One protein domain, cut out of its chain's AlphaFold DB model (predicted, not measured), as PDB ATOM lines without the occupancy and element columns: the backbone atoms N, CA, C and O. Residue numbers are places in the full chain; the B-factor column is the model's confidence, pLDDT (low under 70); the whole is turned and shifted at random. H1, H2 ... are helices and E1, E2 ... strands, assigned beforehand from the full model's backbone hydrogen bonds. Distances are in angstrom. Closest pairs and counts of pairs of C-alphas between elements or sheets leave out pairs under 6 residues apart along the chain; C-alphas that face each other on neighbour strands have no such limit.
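Overview. This is residues 2 to 67 of the 89 residues of the protein "ABM domain-containing protein" of Actinobacteria bacterium (UniProt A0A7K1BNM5). A long two-stranded hairpin, E1 and E2, has one face partly covered by H1, and H4 lies side by side with H1, farther from the strands. H2 follows H1 near the start of E1, and H3 packs on the same end of the hairpin, between E2 and H4 along the chain. The 66 printed residues hold four named helices and two named strands in the order H1, H2, E1, E2, H3, H4, a mixed class with an antiparallel sheet of order E1 - E2. The whole is compact, with a radius of gyration of the C-alphas of 12.2 A and spans of 33 by 23 by 18 A.

Along the chain. H1, residues 2 to 10, begins with C-alpha 2 at (212.566, 159.847, 191.071) and measures 12.4 A. H2 is residues 13 to 16. E1, residues 22 to 29, measures 20.7 A, and E2, residues 37 to 43, measures 19.6 A. H3 is residues 46 to 54, 11.7 A. H4, residues 56 to 65, measures 14.3 A and ends with C-alpha 65 at (214.789, 167.418, 184.620).

Arrangement. In the hairpin E1 and E2, N 28 and O 38 are 2.8 A apart, within hydrogen-bond range, as are N 40 and O 26 at 2.8 A. The closest C-alphas of H1 and E1, Val 6 and Phe 27, are 7.5 A apart. H1 and H4 touch at a shallow tilt of 9 degrees, opposite ways, closest at the C-alphas of Gly 5 and Leu 65, 6.4 A. The closest C-alphas of E2 and H3, Tyr 43 and Leu 49, are 6.0 A apart. H3 and H4 are close but not clearly touching, His 52 to Met 58 at 7.3 A between C-alphas. H4 is apart from E1 and E2. Every O i to N i+4 pair is within hydrogen-bond range in H1, H3 and H4; H2 is too short for one, and its one O i to N i+3 pair is not within range.

Size, cuts and confidence. The C-alphas farthest apart, of Pro 20 and Gly 32, are 33.6 A apart. The printed part has no cut and no long link. No printed residue is under 70 in pLDDT.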
ATOM      1  N   ARG A   2     213.983 159.453 191.092       93.94
ATOM      2  CA  ARG A   2     212.566 159.847 191.071       93.94
ATOM      3  C   ARG A   2     212.263 160.962 192.072       93.94
ATOM      4  O   ARG A   2     211.671 161.959 191.696       93.94
ATOM      5  N   ASP A   3     212.697 160.806 193.321       93.88
ATOM      6  CA  ASP A   3     212.385 161.782 194.373       93.88
ATOM      7  C   ASP A   3     213.093 163.130 194.149       93.88
ATOM      8  O   ASP A   3     212.514 164.169 194.443       93.88
ATOM      9  N   GLU A   4     214.286 163.136 193.541       95.50
ATOM     10  CA  GLU A   4     214.933 164.368 193.054       95.50
ATOM     11  C   GLU A   4     214.104 165.030 191.942       95.50
ATOM     12  O   GLU A   4     213.945 166.247 191.931       95.50
ATOM     13  N   GLY A   5     213.540 164.228 191.033       95.25
ATOM     14  CA  GLY A   5     212.626 164.704 189.996       95.25
ATOM     15  C   GLY A   5     211.351 165.312 190.579       95.25
ATOM     16  O   GLY A   5     210.965 166.400 190.173       95.25
ATOM     17  N   VAL A   6     210.737 164.666 191.577       95.81
ATOM     18  CA  VAL A   6     209.564 165.211 192.289       95.81
ATOM     19  C   VAL A   6     209.912 166.525 192.984       95.81
ATOM     20  O   VAL A   6     209.182 167.497 192.827       95.81
ATOM     21  N   ALA A   7     211.048 166.595 193.679       96.25
ATOM     22  CA  ALA A   7     211.486 167.830 194.326       96.25
ATOM     23  C   ALA A   7     211.712 168.965 193.312       96.25
ATOM     24  O   ALA A   7     211.350 170.107 193.583       96.25
ATOM     25  N   ALA A   8     212.269 168.662 192.132       96.12
ATOM     26  CA  ALA A   8     212.406 169.636 191.051       96.12
ATOM     27  C   ALA A   8     211.037 170.096 190.523       96.12
ATOM     28  O   ALA A   8     210.814 171.292 190.367       96.12
ATOM     29  N   LEU A   9     210.100 169.171 190.310       95.88
ATOM     30  CA  LEU A   9     208.736 169.474 189.870       95.88
ATOM     31  C   LEU A   9     207.979 170.377 190.859       95.88
ATOM     32  O   LEU A   9     207.323 171.332 190.446       95.88
ATOM     33  N   GLU A  10     208.110 170.132 192.164       96.00
ATOM     34  CA  GLU A  10     207.458 170.926 193.216       96.00
ATOM     35  C   GLU A  10     207.893 172.400 193.228       96.00
ATOM     36  O   GLU A  10     207.129 173.259 193.677       96.00
ATOM     37  N   THR A  11     209.060 172.733 192.663       95.69
ATOM     38  CA  THR A  11     209.505 174.132 192.524       95.69
ATOM     39  C   THR A  11     208.606 174.971 191.614       95.69
ATOM     40  O   THR A  11     208.604 176.195 191.739       95.69
ATOM     41  N   MET A  12     207.793 174.339 190.760       96.38
ATOM     42  CA  MET A  12     206.825 175.035 189.907       96.38
ATOM     43  C   MET A  12     205.562 175.475 190.647       96.38
ATOM     44  O   MET A  12     204.861 176.356 190.156       96.38
ATOM     45  N   LEU A  13     205.254 174.912 191.822       96.94
ATOM     46  CA  LEU A  13     203.993 175.194 192.522       96.94
ATOM     47  C   LEU A  13     203.755 176.696 192.785       96.94
ATOM     48  O   LEU A  13     202.638 177.154 192.541       96.94
ATOM     49  N   PRO A  14     204.750 177.502 193.217       96.56
ATOM     50  CA  PRO A  14     204.565 178.943 193.386       96.56
ATOM     51  C   PRO A  14     204.323 179.696 192.071       96.56
ATOM     52  O   PRO A  14     203.618 180.702 192.079       96.56
ATOM     53  N   VAL A  15     204.902 179.228 190.959       95.50
ATOM     54  CA  VAL A  15     204.708 179.822 189.626       95.50
ATOM     55  C   VAL A  15     203.291 179.536 189.144       95.50
ATOM     56  O   VAL A  15     202.545 180.463 188.840       95.50
ATOM     57  N   VAL A  16     202.896 178.262 189.181       97.06
ATOM     58  CA  VAL A  16     201.582 177.792 188.730       97.06
ATOM     59  C   VAL A  16     200.445 178.389 189.558       97.06
ATOM     60  O   VAL A  16     199.399 178.726 189.013       97.06
ATOM     61  N   ALA A  17     200.649 178.620 190.858       96.56
ATOM     62  CA  ALA A  17     199.663 179.301 191.700       96.56
ATOM     63  C   ALA A  17     199.317 180.725 191.215       96.56
ATOM     64  O   ALA A  17     198.264 181.255 191.573       96.56
ATOM     65  N   GLY A  18     200.197 181.355 190.428       96.00
ATOM     66  CA  GLY A  18     199.971 182.658 189.808       96.00
ATOM     67  C   GLY A  18     199.355 182.601 188.408       96.00
ATOM     68  O   GLY A  18     199.061 183.658 187.853       96.00
ATOM     69  N   GLU A  19     199.163 181.415 187.825       97.38
ATOM     70  CA  GLU A  19     198.649 181.239 186.467       97.38
ATOM     71  C   GLU A  19     197.111 181.206 186.476       97.38
ATOM     72  O   GLU A  19     196.522 180.244 186.966       97.38
ATOM     73  N   PRO A  20     196.412 182.209 185.904       94.75
ATOM     74  CA  PRO A  20     194.950 182.276 185.988       94.75
ATOM     75  C   PRO A  20     194.218 181.103 185.320       94.75
ATOM     76  O   PRO A  20     193.066 180.836 185.650       94.75
ATOM     77  N   GLY A  21     194.865 180.446 184.353       96.75
ATOM     78  CA  GLY A  21     194.278 179.391 183.532       96.75
ATOM     79  C   GLY A  21     194.747 177.977 183.869       96.75
ATOM     80  O   GLY A  21     194.256 177.043 183.241       96.75
ATOM     81  N   THR A  22     195.651 177.795 184.838       97.81
ATOM     82  CA  THR A  22     196.091 176.465 185.291       97.81
ATOM     83  C   THR A  22     195.245 176.043 186.485       97.81
ATOM     84  O   THR A  22     195.431 176.485 187.615       97.81
ATOM     85  N   LEU A  23     194.245 175.213 186.208       96.06
ATOM     86  CA  LEU A  23     193.161 174.869 187.123       96.06
ATOM     87  C   LEU A  23     193.525 173.739 188.087       96.06
ATOM     88  O   LEU A  23     193.090 173.729 189.240       96.06
ATOM     89  N   VAL A  24     194.296 172.766 187.607       96.44
ATOM     90  CA  VAL A  24     194.847 171.678 188.418       96.44
ATOM     91  C   VAL A  24     196.287 171.469 187.995       96.44
ATOM     92  O   VAL A  24     196.574 171.444 186.804       96.44
ATOM     93  N   TYR A  25     197.167 171.289 188.973       97.38
ATOM     94  CA  TYR A  25     198.561 170.940 188.759       97.38
ATOM     95  C   TYR A  25     199.003 170.043 189.911       97.38
ATOM     96  O   TYR A  25     198.946 170.436 191.079       97.38
ATOM     97  N   SER A  26     199.320 168.787 189.608       96.69
ATOM     98  CA  SER A  26     199.529 167.762 190.634       96.69
ATOM     99  C   SER A  26     200.496 166.679 190.181       96.69
ATOM    100  O   SER A  26     200.575 166.368 188.995       96.69
ATOM    101  N   PHE A  27     201.191 166.076 191.144       96.75
ATOM    102  CA  PHE A  27     202.183 165.033 190.905       96.75
ATOM    103  C   PHE A  27     201.751 163.721 191.542       96.75
ATOM    104  O   PHE A  27     201.339 163.688 192.702       96.75
ATOM    105  N   HIS A  28     201.877 162.628 190.797       96.56
ATOM    106  CA  HIS A  28     201.442 161.301 191.223       96.56
ATOM    107  C   HIS A  28     202.550 160.298 190.953       96.56
ATOM    108  O   HIS A  28     203.168 160.315 189.895       96.56
ATOM    109  N   ARG A  29     202.805 159.396 191.895       95.75
ATOM    110  CA  ARG A  29     203.687 158.251 191.645       95.75
ATOM    111  C   ARG A  29     202.894 157.188 190.907       95.75
ATOM    112  O   ARG A  29     201.747 156.929 191.274       95.75
ATOM    113  N   ASP A  30     203.499 156.582 189.897       96.31
ATOM    114  CA  ASP A  30     202.879 155.439 189.244       96.31
ATOM    115  C   ASP A  30     202.812 154.240 190.207       96.31
ATOM    116  O   ASP A  30     203.686 154.041 191.053       96.31
ATOM    117  N   ALA A  31     201.726 153.470 190.123       96.00
ATOM    118  CA  ALA A  31     201.491 152.327 191.003       96.00
ATOM    119  C   ALA A  31     202.126 151.021 190.489       96.00
ATOM    120  O   ALA A  31     202.316 150.091 191.273       96.00
ATOM    121  N   GLY A  32     202.409 150.931 189.187       97.00
ATOM    122  CA  GLY A  32     203.028 149.786 188.520       97.00
ATOM    123  C   GLY A  32     204.516 149.973 188.211       97.00
ATOM    124  O   GLY A  32     205.206 148.978 187.998       97.00
ATOM    125  N   ASP A  33     205.015 151.210 188.223       95.75
ATOM    126  CA  ASP A  33     206.415 151.546 187.968       95.75
ATOM    127  C   ASP A  33     206.967 152.553 188.989       95.75
ATOM    128  O   ASP A  33     206.650 153.742 188.985       95.75
ATOM    129  N   GLU A  34     207.882 152.090 189.840       94.88
ATOM    130  CA  GLU A  34     208.501 152.920 190.873       94.88
ATOM    131  C   GLU A  34     209.379 154.057 190.335       94.88
ATOM    132  O   GLU A  34     209.749 154.939 191.112       94.88
ATOM    133  N   ASN A  35     209.728 154.058 189.047       94.44
ATOM    134  CA  ASN A  35     210.524 155.113 188.422       94.44
ATOM    135  C   ASN A  35     209.671 156.165 187.706       94.44
ATOM    136  O   ASN A  35     210.217 157.192 187.299       94.44
ATOM    137  N   THR A  36     208.357 155.955 187.609       95.31
ATOM    138  CA  THR A  36     207.451 156.843 186.879       95.31
ATOM    139  C   THR A  36     206.720 157.807 187.816       95.31
ATOM    140  O   THR A  36     206.227 157.452 188.892       95.31
ATOM    141  N   VAL A  37     206.655 159.068 187.386       96.06
ATOM    142  CA  VAL A  37     205.854 160.132 187.999       96.06
ATOM    143  C   VAL A  37     204.966 160.725 186.920       96.06
ATOM    144  O   VAL A  37     205.441 161.061 185.838       96.06
ATOM    145  N   TRP A  38     203.690 160.880 187.237       96.75
ATOM    146  CA  TRP A  38     202.719 161.577 186.414       96.75
ATOM    147  C   TRP A  38     202.562 163.007 186.891       96.75
ATOM    148  O   TRP A  38     202.414 163.257 188.089       96.75
ATOM    149  N   ILE A  39     202.520 163.925 185.937       96.81
ATOM    150  CA  ILE A  39     202.018 165.273 186.151       96.81
ATOM    151  C   ILE A  39     200.600 165.285 185.584       96.81
ATOM    152  O   ILE A  39     200.391 164.911 184.431       96.81
ATOM    153  N   PHE A  40     199.621 165.646 186.409       96.75
ATOM    154  CA  PHE A  40     198.258 165.884 185.947       96.75
ATOM    155  C   PHE A  40     197.981 167.377 185.966       96.75
ATOM    156  O   PHE A  40     198.025 168.011 187.028       96.75
ATOM    157  N   GLU A  41     197.664 167.888 184.781       97.19
ATOM    158  CA  GLU A  41     197.430 169.297 184.517       97.19
ATOM    159  C   GLU A  41     196.066 169.483 183.858       97.19
ATOM    160  O   GLU A  41     195.700 168.753 182.933       97.19
ATOM    161  N   LEU A  42     195.306 170.461 184.344       96.88
ATOM    162  CA  LEU A  42     194.042 170.878 183.751       96.88
ATOM    163  C   LEU A  42     194.091 172.378 183.517       96.88
ATOM    164  O   LEU A  42     194.419 173.126 184.435       96.88
ATOM    165  N   TYR A  43     193.690 172.807 182.326       97.19
ATOM    166  CA  TYR A  43     193.675 174.212 181.943       97.19
ATOM    167  C   TYR A  43     192.268 174.676 181.584       97.19
ATOM    168  O   TYR A  43     191.428 173.863 181.193       97.19
ATOM    169  N   SER A  44     192.022 175.984 181.693       96.38
ATOM    170  CA  SER A  44     190.762 176.596 181.253       96.38
ATOM    171  C   SER A  44     190.540 176.445 179.750       96.38
ATOM    172  O   SER A  44     189.408 176.278 179.302       96.38
ATOM    173  N   ASP A  45     191.622 176.499 178.976       96.31
ATOM    174  CA  ASP A  45     191.626 176.459 177.518       96.31
ATOM    175  C   ASP A  45     193.047 176.193 176.977       96.31
ATOM    176  O   ASP A  45     194.004 175.960 177.722       96.31
ATOM    177  N   GLY A  46     193.177 176.197 175.647       96.25
ATOM    178  CA  GLY A  46     194.456 176.005 174.966       96.25
ATOM    179  C   GLY A  46     195.423 177.189 175.083       96.25
ATOM    180  O   GLY A  46     196.631 176.971 175.000       96.25
ATOM    181  N   ASP A  47     194.930 178.411 175.307       97.94
ATOM    182  CA  ASP A  47     195.792 179.586 175.478       97.94
ATOM    183  C   ASP A  47     196.486 179.526 176.842       97.94
ATOM    184  O   ASP A  47     197.689 179.765 176.934       97.94
ATOM    185  N   ALA A  48     195.766 179.110 177.887       98.19
ATOM    186  CA  ALA A  48     196.315 178.836 179.209       98.19
ATOM    187  C   ALA A  48     197.398 177.746 179.178       98.19
ATOM    188  O   ALA A  48     198.482 177.950 179.726       98.19
ATOM    189  N   LEU A  49     197.152 176.639 178.466       97.75
ATOM    190  CA  LEU A  49     198.173 175.616 178.210       97.75
ATOM    191  C   LEU A  49     199.402 176.212 177.501       97.75
ATOM    192  O   LEU A  49     200.539 175.907 177.859       97.75
ATOM    193  N   GLY A  50     199.186 177.068 176.497       97.38
ATOM    194  CA  GLY A  50     200.263 177.736 175.766       97.38
ATOM    195  C   GLY A  50     201.098 178.667 176.648       97.38
ATOM    196  O   GLY A  50     202.325 178.666 176.548       97.38
ATOM    197  N   VAL A  51     200.450 179.429 177.535       97.19
ATOM    198  CA  VAL A  51     201.119 180.296 178.517       97.19
ATOM    199  C   VAL A  51     201.950 179.466 179.490       97.19
ATOM    200  O   VAL A  51     203.133 179.763 179.666       97.19
ATOM    201  N   HIS A  52     201.366 178.414 180.068       97.25
ATOM    202  CA  HIS A  52     202.056 177.528 181.000       97.25
ATOM    203  C   HIS A  52     203.274 176.862 180.339       97.25
ATOM    204  O   HIS A  52     204.421 177.094 180.736       97.25
ATOM    205  N   GLY A  53     203.043 176.094 179.268       95.31
ATOM    206  CA  GLY A  53     204.078 175.300 178.600       95.31
ATOM    207  C   GLY A  53     205.136 176.134 177.869       95.31
ATOM    208  O   GLY A  53     206.252 175.664 177.650       95.31
ATOM    209  N   GLY A  54     204.811 177.376 177.495       95.12
ATOM    210  CA  GLY A  54     205.734 178.314 176.852       95.12
ATOM    211  C   GLY A  54     206.565 179.168 177.818       95.12
ATOM    212  O   GLY A  54     207.464 179.888 177.361       95.12
ATOM    213  N   SER A  55     206.273 179.111 179.121       94.69
ATOM    214  CA  SER A  55     206.905 179.955 180.136       94.69
ATOM    215  C   SER A  55     208.409 179.693 180.276       94.69
ATOM    216  O   SER A  55     208.913 178.594 180.027       94.69
ATOM    217  N   ASP A  56     209.157 180.712 180.704       96.69
ATOM    218  CA  ASP A  56     210.591 180.551 180.977       96.69
ATOM    219  C   ASP A  56     210.845 179.625 182.175       96.69
ATOM    220  O   ASP A  56     211.815 178.870 182.163       96.69
ATOM    221  N   ALA A  57     209.923 179.600 183.144       95.19
ATOM    222  CA  ALA A  57     209.957 178.671 184.269       95.19
ATOM    223  C   ALA A  57     209.876 177.206 183.805       95.19
ATOM    224  O   ALA A  57     210.678 176.381 184.239       95.19
ATOM    225  N   MET A  58     208.988 176.883 182.855       94.75
ATOM    226  CA  MET A  58     208.920 175.528 182.295       94.75
ATOM    227  C   MET A  58     210.182 175.146 181.519       94.75
ATOM    228  O   MET A  58     210.645 174.009 181.621       94.75
ATOM    229  N   LYS A  59     210.795 176.083 180.784       95.06
ATOM    230  CA  LYS A  59     212.080 175.829 180.104       95.06
ATOM    231  C   LYS A  59     213.190 175.511 181.107       95.06
ATOM    232  O   LYS A  59     213.965 174.581 180.881       95.06
ATOM    233  N   GLU A  60     213.265 176.259 182.204       95.06
ATOM    234  CA  GLU A  60     214.233 176.027 183.280       95.06
ATOM    235  C   GLU A  60     214.002 174.676 183.974       95.06
ATOM    236  O   GLU A  60     214.949 173.902 184.168       95.06
ATOM    237  N   LEU A  61     212.739 174.346 184.268       94.50
ATOM    238  CA  LEU A  61     212.360 173.059 184.842       94.50
ATOM    239  C   LEU A  61     212.799 171.902 183.938       94.50
ATOM    240  O   LEU A  61     213.463 170.979 184.409       94.50
ATOM    241  N   PHE A  62     212.490 171.947 182.638       91.44
ATOM    242  CA  PHE A  62     212.908 170.898 181.705       91.44
ATOM    243  C   PHE A  62     214.432 170.799 181.572       91.44
ATOM    244  O   PHE A  62     214.957 169.690 181.454       91.44
ATOM    245  N   GLY A  63     215.149 171.923 181.657       93.56
ATOM    246  CA  GLY A  63     216.610 171.926 181.745       93.56
ATOM    247  C   GLY A  63     217.123 171.149 182.962       93.56
ATOM    248  O   GLY A  63     218.039 170.336 182.838       93.56
ATOM    249  N   THR A  64     216.485 171.336 184.119       92.50
ATOM    250  CA  THR A  64     216.804 170.613 185.362       92.50
ATOM    251  C   THR A  64     216.456 169.124 185.263       92.50
ATOM    252  O   THR A  64     217.271 168.263 185.607       92.50
ATOM    253  N   LEU A  65     215.268 168.797 184.748       92.81
ATOM    254  CA  LEU A  65     214.789 167.418 184.620       92.81
ATOM    255  C   LEU A  65     215.575 166.602 183.585       92.81
ATOM    256  O   LEU A  65     215.657 165.381 183.716       92.81
ATOM    257  N   GLY A  66     216.191 167.242 182.586       91.81
ATOM    258  CA  GLY A  66     216.927 166.559 181.517       91.81
ATOM    259  C   GLY A  66     218.037 165.619 182.007       91.81
ATOM    260  O   GLY A  66     218.279 164.587 181.391       91.81
ATOM    261  N   GLY A  67     218.677 165.915 183.146       91.38
ATOM    262  CA  GLY A  67     219.689 165.039 183.765       91.38
ATOM    263  C   GLY A  67     219.129 163.945 184.691       91.38
ATOM    264  O   GLY A  67     219.890 163.133 185.243       91.38
TER     265      GLY A  67